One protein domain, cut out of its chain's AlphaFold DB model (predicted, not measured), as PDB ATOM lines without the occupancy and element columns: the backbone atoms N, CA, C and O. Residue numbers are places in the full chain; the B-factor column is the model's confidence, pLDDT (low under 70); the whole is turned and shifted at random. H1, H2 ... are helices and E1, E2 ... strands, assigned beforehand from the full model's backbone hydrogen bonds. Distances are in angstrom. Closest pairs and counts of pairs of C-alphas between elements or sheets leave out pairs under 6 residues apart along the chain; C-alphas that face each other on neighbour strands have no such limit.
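AT A GLANCE: This is residues 17 to 72 of the 197 residues of an uncharacterized protein of Ancylostoma caninum (UniProt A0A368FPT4). Two small strand pairs make a loose, open frame: E1 and E4 lie side by side in the middle, and E1 runs on into E2, which folds back through E3 as a hairpin at one end. From E3 the chain returns through the one-turn helix H1 to the start of E4, while beyond E4 a tail leads away to H2, and residues 67 to 72 stick out. The printed part has 56 residues with two named helices and four named strands, in the order E1, E2, E3, H1, E4, H2; the pair E1 and E4 is parallel, and the pair E2 and E3 is antiparallel. The class is mixed, helices and strands, with under half of the residues, 27 of the 56, in named elements. The whole is loose, with a radius of gyration of the C-alphas of 12.7 A and spans of 33 by 27 by 15 A.

HOW THE PARTS SIT: E1, residues 28 to 31, is the parallel neighbour of E4, residues 58 to 61, with 37 degrees between their directions. Their C-alphas 30 and 60 face each other at 4.6 A; N 60 and O 29, 2.8 A apart, and N 29 and O 58, 2.9 A apart, are within hydrogen-bond range. E1 runs on into E2, residues 33 to 36, across a break of 1 residue at 23 degrees, and the two meet only through their link. E2 forms a hairpin with E3, residues 39 to 45, antiparallel at 127 degrees. C-alphas 33 and 45 face each other at 4.1 A; N 41 and O 34, 2.7 A apart, and N 36 and O 39, 2.8 A apart, are within hydrogen-bond range. The closest C-alphas of E3 and E4 are those of Tyr 45 and Leu 61, 7.7 A apart. H1, residues 48 to 51, comes closest to E1 where the C-alphas of Val 31 and Pro 48 are 7.6 A apart; H1 and E2 are apart. H2, residues 69 to 72, is apart from E1, E2, E3 and H1. Both helices are too short for an O i to N i+4 pair, and each has its one O i to N i+3 pair within hydrogen-bond range.

IN THESE COORDINATES: E1 begins at C-alpha 28 (552.501, 396.268, 333.674) and measures 9.3 A from first to last C-alpha, as does E2. E3 is the longest strand, 12.2 A, and ends at C-alpha 45 (542.173, 407.514, 335.222). H1 measures 5.6 A, E4 9.6 A and H2 5.5 A, ending at C-alpha 72 (527.629, 389.879, 342.134).

THE WHOLE: The two C-alphas farthest apart, those of Asn 53 and Phe 72, are separated by 36.4 A. The printed part has no cut and no long link. The mean pLDDT of the printed part is 72.1, with residues 17 to 26, 42 to 43 and 63 to 70 under 70.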
ATOM      1  N   LEU A  17     540.138 392.297 349.058       42.59
ATOM      2  CA  LEU A  17     541.030 391.582 348.158       42.59
ATOM      3  C   LEU A  17     541.404 392.558 347.051       42.59
ATOM      4  O   LEU A  17     540.571 392.952 346.235       42.59
ATOM      5  N   PHE A  18     542.672 392.945 347.041       45.91
ATOM      6  CA  PHE A  18     543.302 393.447 345.842       45.91
ATOM      7  C   PHE A  18     543.201 392.324 344.810       45.91
ATOM      8  O   PHE A  18     543.925 391.331 344.878       45.91
ATOM      9  N   VAL A  19     542.197 392.400 343.935       46.31
ATOM     10  CA  VAL A  19     542.051 391.419 342.865       46.31
ATOM     11  C   VAL A  19     543.011 391.836 341.770       46.31
ATOM     12  O   VAL A  19     542.680 392.616 340.878       46.31
ATOM     13  N   GLU A  20     544.227 391.323 341.872       46.97
ATOM     14  CA  GLU A  20     545.202 391.398 340.803       46.97
ATOM     15  C   GLU A  20     544.751 390.424 339.707       46.97
ATOM     16  O   GLU A  20     544.936 389.212 339.785       46.97
ATOM     17  N   TYR A  21     544.038 390.941 338.702       50.00
ATOM     18  CA  TYR A  21     543.545 390.122 337.585       50.00
ATOM     19  C   TYR A  21     544.674 389.627 336.670       50.00
ATOM     20  O   TYR A  21     544.436 388.780 335.809       50.00
ATOM     21  N   MET A  22     545.888 390.148 336.845       50.12
ATOM     22  CA  MET A  22     547.084 389.719 336.137       50.12
ATOM     23  C   MET A  22     548.098 389.188 337.148       50.12
ATOM     24  O   MET A  22     548.269 389.762 338.213       50.12
ATOM     25  N   SER A  23     548.741 388.062 336.843       50.25
ATOM     26  CA  SER A  23     549.796 387.506 337.695       50.25
ATOM     27  C   SER A  23     550.933 388.516 337.884       50.25
ATOM     28  O   SER A  23     551.295 389.161 336.903       50.25
ATOM     29  N   ASN A  24     551.590 388.532 339.048       55.56
ATOM     30  CA  ASN A  24     552.805 389.324 339.346       55.56
ATOM     31  C   ASN A  24     553.922 389.291 338.273       55.56
ATOM     32  O   ASN A  24     554.820 390.123 338.299       55.56
ATOM     33  N   ASN A  25     553.883 388.346 337.326       55.75
ATOM     34  CA  ASN A  25     554.863 388.173 336.251       55.75
ATOM     35  C   ASN A  25     554.505 388.872 334.923       55.75
ATOM     36  O   ASN A  25     555.102 388.559 333.894       55.75
ATOM     37  N   THR A  26     553.512 389.764 334.885       66.50
ATOM     38  CA  THR A  26     553.211 390.542 333.671       66.50
ATOM     39  C   THR A  26     553.838 391.929 333.729       66.50
ATOM     40  O   THR A  26     553.597 392.662 334.684       66.50
ATOM     41  N   ASP A  27     554.566 392.315 332.676       80.56
ATOM     42  CA  ASP A  27     555.070 393.681 332.487       80.56
ATOM     43  C   ASP A  27     553.898 394.667 332.419       80.56
ATOM     44  O   ASP A  27     553.238 394.809 331.380       80.56
ATOM     45  N   THR A  28     553.616 395.330 333.541       82.69
ATOM     46  CA  THR A  28     552.501 396.268 333.674       82.69
ATOM     47  C   THR A  28     552.969 397.654 334.098       82.69
ATOM     48  O   THR A  28     553.945 397.803 334.830       82.69
ATOM     49  N   ALA A  29     552.260 398.682 333.632       86.00
ATOM     50  CA  ALA A  29     552.389 400.046 334.126       86.00
ATOM     51  C   ALA A  29     551.110 400.431 334.867       86.00
ATOM     52  O   ALA A  29     550.013 400.332 334.313       86.00
ATOM     53  N   VAL A  30     551.239 400.867 336.117       85.00
ATOM     54  CA  VAL A  30     550.093 401.337 336.901       85.00
ATOM     55  C   VAL A  30     549.639 402.689 336.363       85.00
ATOM     56  O   VAL A  30     550.424 403.634 336.306       85.00
ATOM     57  N   VAL A  31     548.362 402.786 336.000       85.44
ATOM     58  CA  VAL A  31     547.741 404.053 335.608       85.44
ATOM     59  C   VAL A  31     547.113 404.673 336.853       85.44
ATOM     60  O   VAL A  31     546.198 404.072 337.430       85.44
ATOM     61  N   PRO A  32     547.580 405.847 337.305       84.62
ATOM     62  CA  PRO A  32     546.994 406.516 338.446       84.62
ATOM     63  C   PRO A  32     545.654 407.152 338.064       84.62
ATOM     64  O   PRO A  32     545.307 407.343 336.893       84.62
ATOM     65  N   PHE A  33     544.888 407.501 339.090       83.25
ATOM     66  CA  PHE A  33     543.724 408.354 338.922       83.25
ATOM     67  C   PHE A  33     544.133 409.727 338.372       83.25
ATOM     68  O   PHE A  33     545.150 410.292 338.771       83.25
ATOM     69  N   GLY A  34     543.328 410.265 337.458       81.81
ATOM     70  CA  GLY A  34     543.551 411.574 336.855       81.81
ATOM     71  C   GLY A  34     543.446 412.694 337.885       81.81
ATOM     72  O   GLY A  34     542.731 412.569 338.874       81.81
ATOM     73  N   ASN A  35     544.146 413.799 337.657       79.94
ATOM     74  CA  ASN A  35     544.165 414.930 338.578       79.94
ATOM     75  C   ASN A  35     543.002 415.904 338.291       79.94
ATOM     76  O   ASN A  35     542.850 416.381 337.166       79.94
ATOM     77  N   ASN A  36     542.210 416.224 339.316       73.44
ATOM     78  CA  ASN A  36     541.173 417.251 339.293       73.44
ATOM     79  C   ASN A  36     541.561 418.400 340.242       73.44
ATOM     80  O   ASN A  36     541.104 418.450 341.379       73.44
ATOM     81  N   GLY A  37     542.389 419.341 339.778       75.38
ATOM     82  CA  GLY A  37     542.698 420.565 340.536       75.38
ATOM     83  C   GLY A  37     543.613 420.370 341.754       75.38
ATOM     84  O   GLY A  37     543.496 421.103 342.726       75.38
ATOM     85  N   GLY A  38     544.517 419.393 341.701       77.06
ATOM     86  CA  GLY A  38     545.467 419.044 342.763       77.06
ATOM     87  C   GLY A  38     545.153 417.718 343.458       77.06
ATOM     88  O   GLY A  38     546.048 417.131 344.059       77.06
ATOM     89  N   GLU A  39     543.926 417.208 343.322       74.44
ATOM     90  CA  GLU A  39     543.474 415.970 343.962       74.44
ATOM     91  C   GLU A  39     543.236 414.845 342.949       74.44
ATOM     92  O   GLU A  39     542.826 415.071 341.807       74.44
ATOM     93  N   ALA A  40     543.478 413.602 343.369       72.50
ATOM     94  CA  ALA A  40     543.212 412.426 342.551       72.50
ATOM     95  C   ALA A  40     541.697 412.219 342.353       72.50
ATOM     96  O   ALA A  40     540.918 412.184 343.304       72.50
ATOM     97  N   SER A  41     541.263 412.036 341.107       72.50
ATOM     98  CA  SER A  41     539.873 411.758 340.751       72.50
ATOM     99  C   SER A  41     539.480 410.344 341.161       72.50
ATOM    100  O   SER A  41     540.044 409.383 340.671       72.50
ATOM    101  N   CYS A  42     538.426 410.157 341.945       67.88
ATOM    102  CA  CYS A  42     538.014 408.812 342.368       67.88
ATOM    103  C   CYS A  42     537.273 407.964 341.306       67.88
ATOM    104  O   CYS A  42     536.743 406.904 341.630       67.88
ATOM    105  N   TRP A  43     537.186 408.406 340.044       67.00
ATOM    106  CA  TRP A  43     536.487 407.650 338.984       67.00
ATOM    107  C   TRP A  43     537.008 407.887 337.557       67.00
ATOM    108  O   TRP A  43     536.425 407.361 336.607       67.00
ATOM    109  N   LYS A  44     538.065 408.686 337.369       76.12
ATOM    110  CA  LYS A  44     538.730 408.866 336.069       76.12
ATOM    111  C   LYS A  44     540.204 408.556 336.224       76.12
ATOM    112  O   LYS A  44     540.836 409.078 337.133       76.12
ATOM    113  N   TYR A  45     540.737 407.739 335.331       82.69
ATOM    114  CA  TYR A  45     542.173 407.514 335.222       82.69
ATOM    115  C   TYR A  45     542.820 408.611 334.383       82.69
ATOM    116  O   TYR A  45     542.126 409.343 333.670       82.69
ATOM    117  N   GLU A  46     544.138 408.737 334.493       86.06
ATOM    118  CA  GLU A  46     544.902 409.529 333.538       86.06
ATOM    119  C   GLU A  46     544.675 409.053 332.099       86.06
ATOM    120  O   GLU A  46     544.314 407.899 331.853       86.06
ATOM    121  N   ASP A  47     544.886 409.962 331.146       83.88
ATOM    122  CA  ASP A  47     544.770 409.646 329.728       83.88
ATOM    123  C   ASP A  47     545.743 408.506 329.358       83.88
ATOM    124  O   ASP A  47     546.963 408.685 329.471       83.88
ATOM    125  N   PRO A  48     545.240 407.339 328.904       81.50
ATOM    126  CA  PRO A  48     546.086 406.202 328.557       81.50
ATOM    127  C   PRO A  48     547.047 406.503 327.399       81.50
ATOM    128  O   PRO A  48     548.070 405.830 327.278       81.50
ATOM    129  N   LEU A  49     546.785 407.532 326.579       85.44
ATOM    130  CA  LEU A  49     547.690 407.946 325.499       85.44
ATOM    131  C   LEU A  49     549.061 408.407 326.010       85.44
ATOM    132  O   LEU A  49     550.047 408.311 325.280       85.44
ATOM    133  N   ARG A  50     549.170 408.822 327.280       86.62
ATOM    134  CA  ARG A  50     550.463 409.143 327.911       86.62
ATOM    135  C   ARG A  50     551.415 407.945 327.965       86.62
ATOM    136  O   ARG A  50     552.624 408.135 328.065       86.62
ATOM    137  N   TYR A  51     550.880 406.730 327.867       87.00
ATOM    138  CA  TYR A  51     551.630 405.480 327.931       87.00
ATOM    139  C   TYR A  51     551.879 404.861 326.553       87.00
ATOM    140  O   TYR A  51     552.349 403.731 326.476       87.00
ATOM    141  N   PHE A  52     551.597 405.582 325.461       84.94
ATOM    142  CA  PHE A  52     551.727 405.053 324.099       84.94
ATOM    143  C   PHE A  52     553.133 404.504 323.786       84.94
ATOM    144  O   PHE A  52     553.256 403.486 323.116       84.94
ATOM    145  N   ASN A  53     554.180 405.136 324.329       88.81
ATOM    146  CA  ASN A  53     555.577 404.701 324.185       88.81
ATOM    147  C   ASN A  53     556.123 403.986 325.436       88.81
ATOM    148  O   ASN A  53     557.337 403.866 325.601       88.81
ATOM    149  N   HIS A  54     555.254 403.561 326.355       86.06
ATOM    150  CA  HIS A  54     555.688 402.874 327.566       86.06
ATOM    151  C   HIS A  54     556.108 401.437 327.237       86.06
ATOM    152  O   HIS A  54     555.435 400.738 326.487       86.06
ATOM    153  N   SER A  55     557.191 400.957 327.847       88.94
ATOM    154  CA  SER A  55     557.719 399.600 327.632       88.94
ATOM    155  C   SER A  55     556.856 398.482 328.229       88.94
ATOM    156  O   SER A  55     557.166 397.307 328.056       88.94
ATOM    157  N   ALA A  56     555.784 398.830 328.945       86.44
ATOM    158  CA  ALA A  56     554.945 397.855 329.624       86.44
ATOM    159  C   ALA A  56     553.915 397.304 328.644       86.44
ATOM    160  O   ALA A  56     553.308 398.051 327.878       86.44
ATOM    161  N   LYS A  57     553.680 395.997 328.702       83.75
ATOM    162  CA  LYS A  57     552.747 395.322 327.800       83.75
ATOM    163  C   LYS A  57     551.286 395.612 328.146       83.75
ATOM    164  O   LYS A  57     550.430 395.583 327.262       83.75
ATOM    165  N   TYR A  58     550.999 395.872 329.420       81.81
ATOM    166  CA  TYR A  58     549.645 396.127 329.907       81.81
ATOM    167  C   TYR A  58     549.587 397.362 330.804       81.81
ATOM    168  O   TYR A  58     550.532 397.683 331.522       81.81
ATOM    169  N   LEU A  59     548.434 398.026 330.798       83.19
ATOM    170  CA  LEU A  59     548.110 399.083 331.747       83.19
ATOM    171  C   LEU A  59     547.287 398.493 332.893       83.19
ATOM    172  O   LEU A  59     546.233 397.898 332.661       83.19
ATOM    173  N   LEU A  60     547.767 398.656 334.124       80.75
ATOM    174  CA  LEU A  60     547.083 398.207 335.329       80.75
ATOM    175  C   LEU A  60     546.281 399.364 335.928       80.75
ATOM    176  O   LEU A  60     546.839 400.364 336.378       80.75
ATOM    177  N   LEU A  61     544.958 399.209 335.961       77.62
ATOM    178  CA  LEU A  61     544.060 400.159 336.613       77.62
ATOM    179  C   LEU A  61     543.949 399.803 338.097       77.62
ATOM    180  O   LEU A  61     543.221 398.880 338.469       77.62
ATOM    181  N   ASN A  62     544.684 400.524 338.942       70.06
ATOM    182  CA  ASN A  62     544.628 400.320 340.385       70.06
ATOM    183  C   ASN A  62     543.349 400.956 340.954       70.06
ATOM    184  O   ASN A  62     543.257 402.170 341.120       70.06
ATOM    185  N   THR A  63     542.352 400.116 341.229       62.06
ATOM    186  CA  THR A  63     541.038 400.518 341.737       62.06
ATOM    187  C   THR A  63     540.766 399.912 343.108       62.06
ATOM    188  O   THR A  63     540.997 398.728 343.338       62.06
ATOM    189  N   TYR A  64     540.192 400.704 344.007       54.16
ATOM    190  CA  TYR A  64     539.682 400.216 345.292       54.16
ATOM    191  C   TYR A  64     538.181 399.894 345.243       54.16
ATOM    192  O   TYR A  64     537.649 399.279 346.162       54.16
ATOM    193  N   CYS A  65     537.478 400.320 344.187       53.69
ATOM    194  CA  CYS A  65     536.034 400.166 344.072       53.69
ATOM    195  C   CYS A  65     535.652 399.909 342.611       53.69
ATOM    196  O   CYS A  65     535.435 400.832 341.826       53.69
ATOM    197  N   MET A  66     535.589 398.634 342.224       54.50
ATOM    198  CA  MET A  66     535.017 398.230 340.941       54.50
ATOM    199  C   MET A  66     533.695 397.506 341.143       54.50
ATOM    200  O   MET A  66     533.602 396.524 341.876       54.50
ATOM    201  N   GLN A  67     532.675 397.952 340.413       51.34
ATOM    202  CA  GLN A  67     531.447 397.188 340.228       51.34
ATOM    203  C   GLN A  67     531.711 396.106 339.177       51.34
ATOM    204  O   GLN A  67     531.399 396.268 338.000       51.34
ATOM    205  N   ASN A  68     532.340 395.003 339.581       61.28
ATOM    206  CA  ASN A  68     532.486 393.857 338.694       61.28
ATOM    207  C   ASN A  68     531.170 393.064 338.689       61.28
ATOM    208  O   ASN A  68     530.739 392.561 339.722       61.28
ATOM    209  N   ALA A  69     530.538 392.889 337.526       64.88
ATOM    210  CA  ALA A  69     529.356 392.028 337.407       64.88
ATOM    211  C   ALA A  69     529.622 390.589 337.901       64.88
ATOM    212  O   ALA A  69     528.708 389.917 338.374       64.88
ATOM    213  N   ARG A  70     530.876 390.125 337.822       67.19
ATOM    214  CA  ARG A  70     531.335 388.849 338.375       67.19
ATOM    215  C   ARG A  70     531.315 388.827 339.904       67.19
ATOM    216  O   ARG A  70     530.930 387.810 340.454       67.19
ATOM    217  N   PHE A  71     531.590 389.948 340.577       71.38
ATOM    218  CA  PHE A  71     531.457 390.045 342.036       71.38
ATOM    219  C   PHE A  71     530.036 389.678 342.481       71.38
ATOM    220  O   PHE A  71     529.851 388.836 343.350       71.38
ATOM    221  N   PHE A  72     529.015 390.230 341.820       74.06
ATOM    222  CA  PHE A  72     527.629 389.879 342.134       74.06
ATOM    223  C   PHE A  72     527.280 388.428 341.816       74.06
ATOM    224  O   PHE A  72     526.357 387.914 342.429       74.06
TER     225      PHE A  72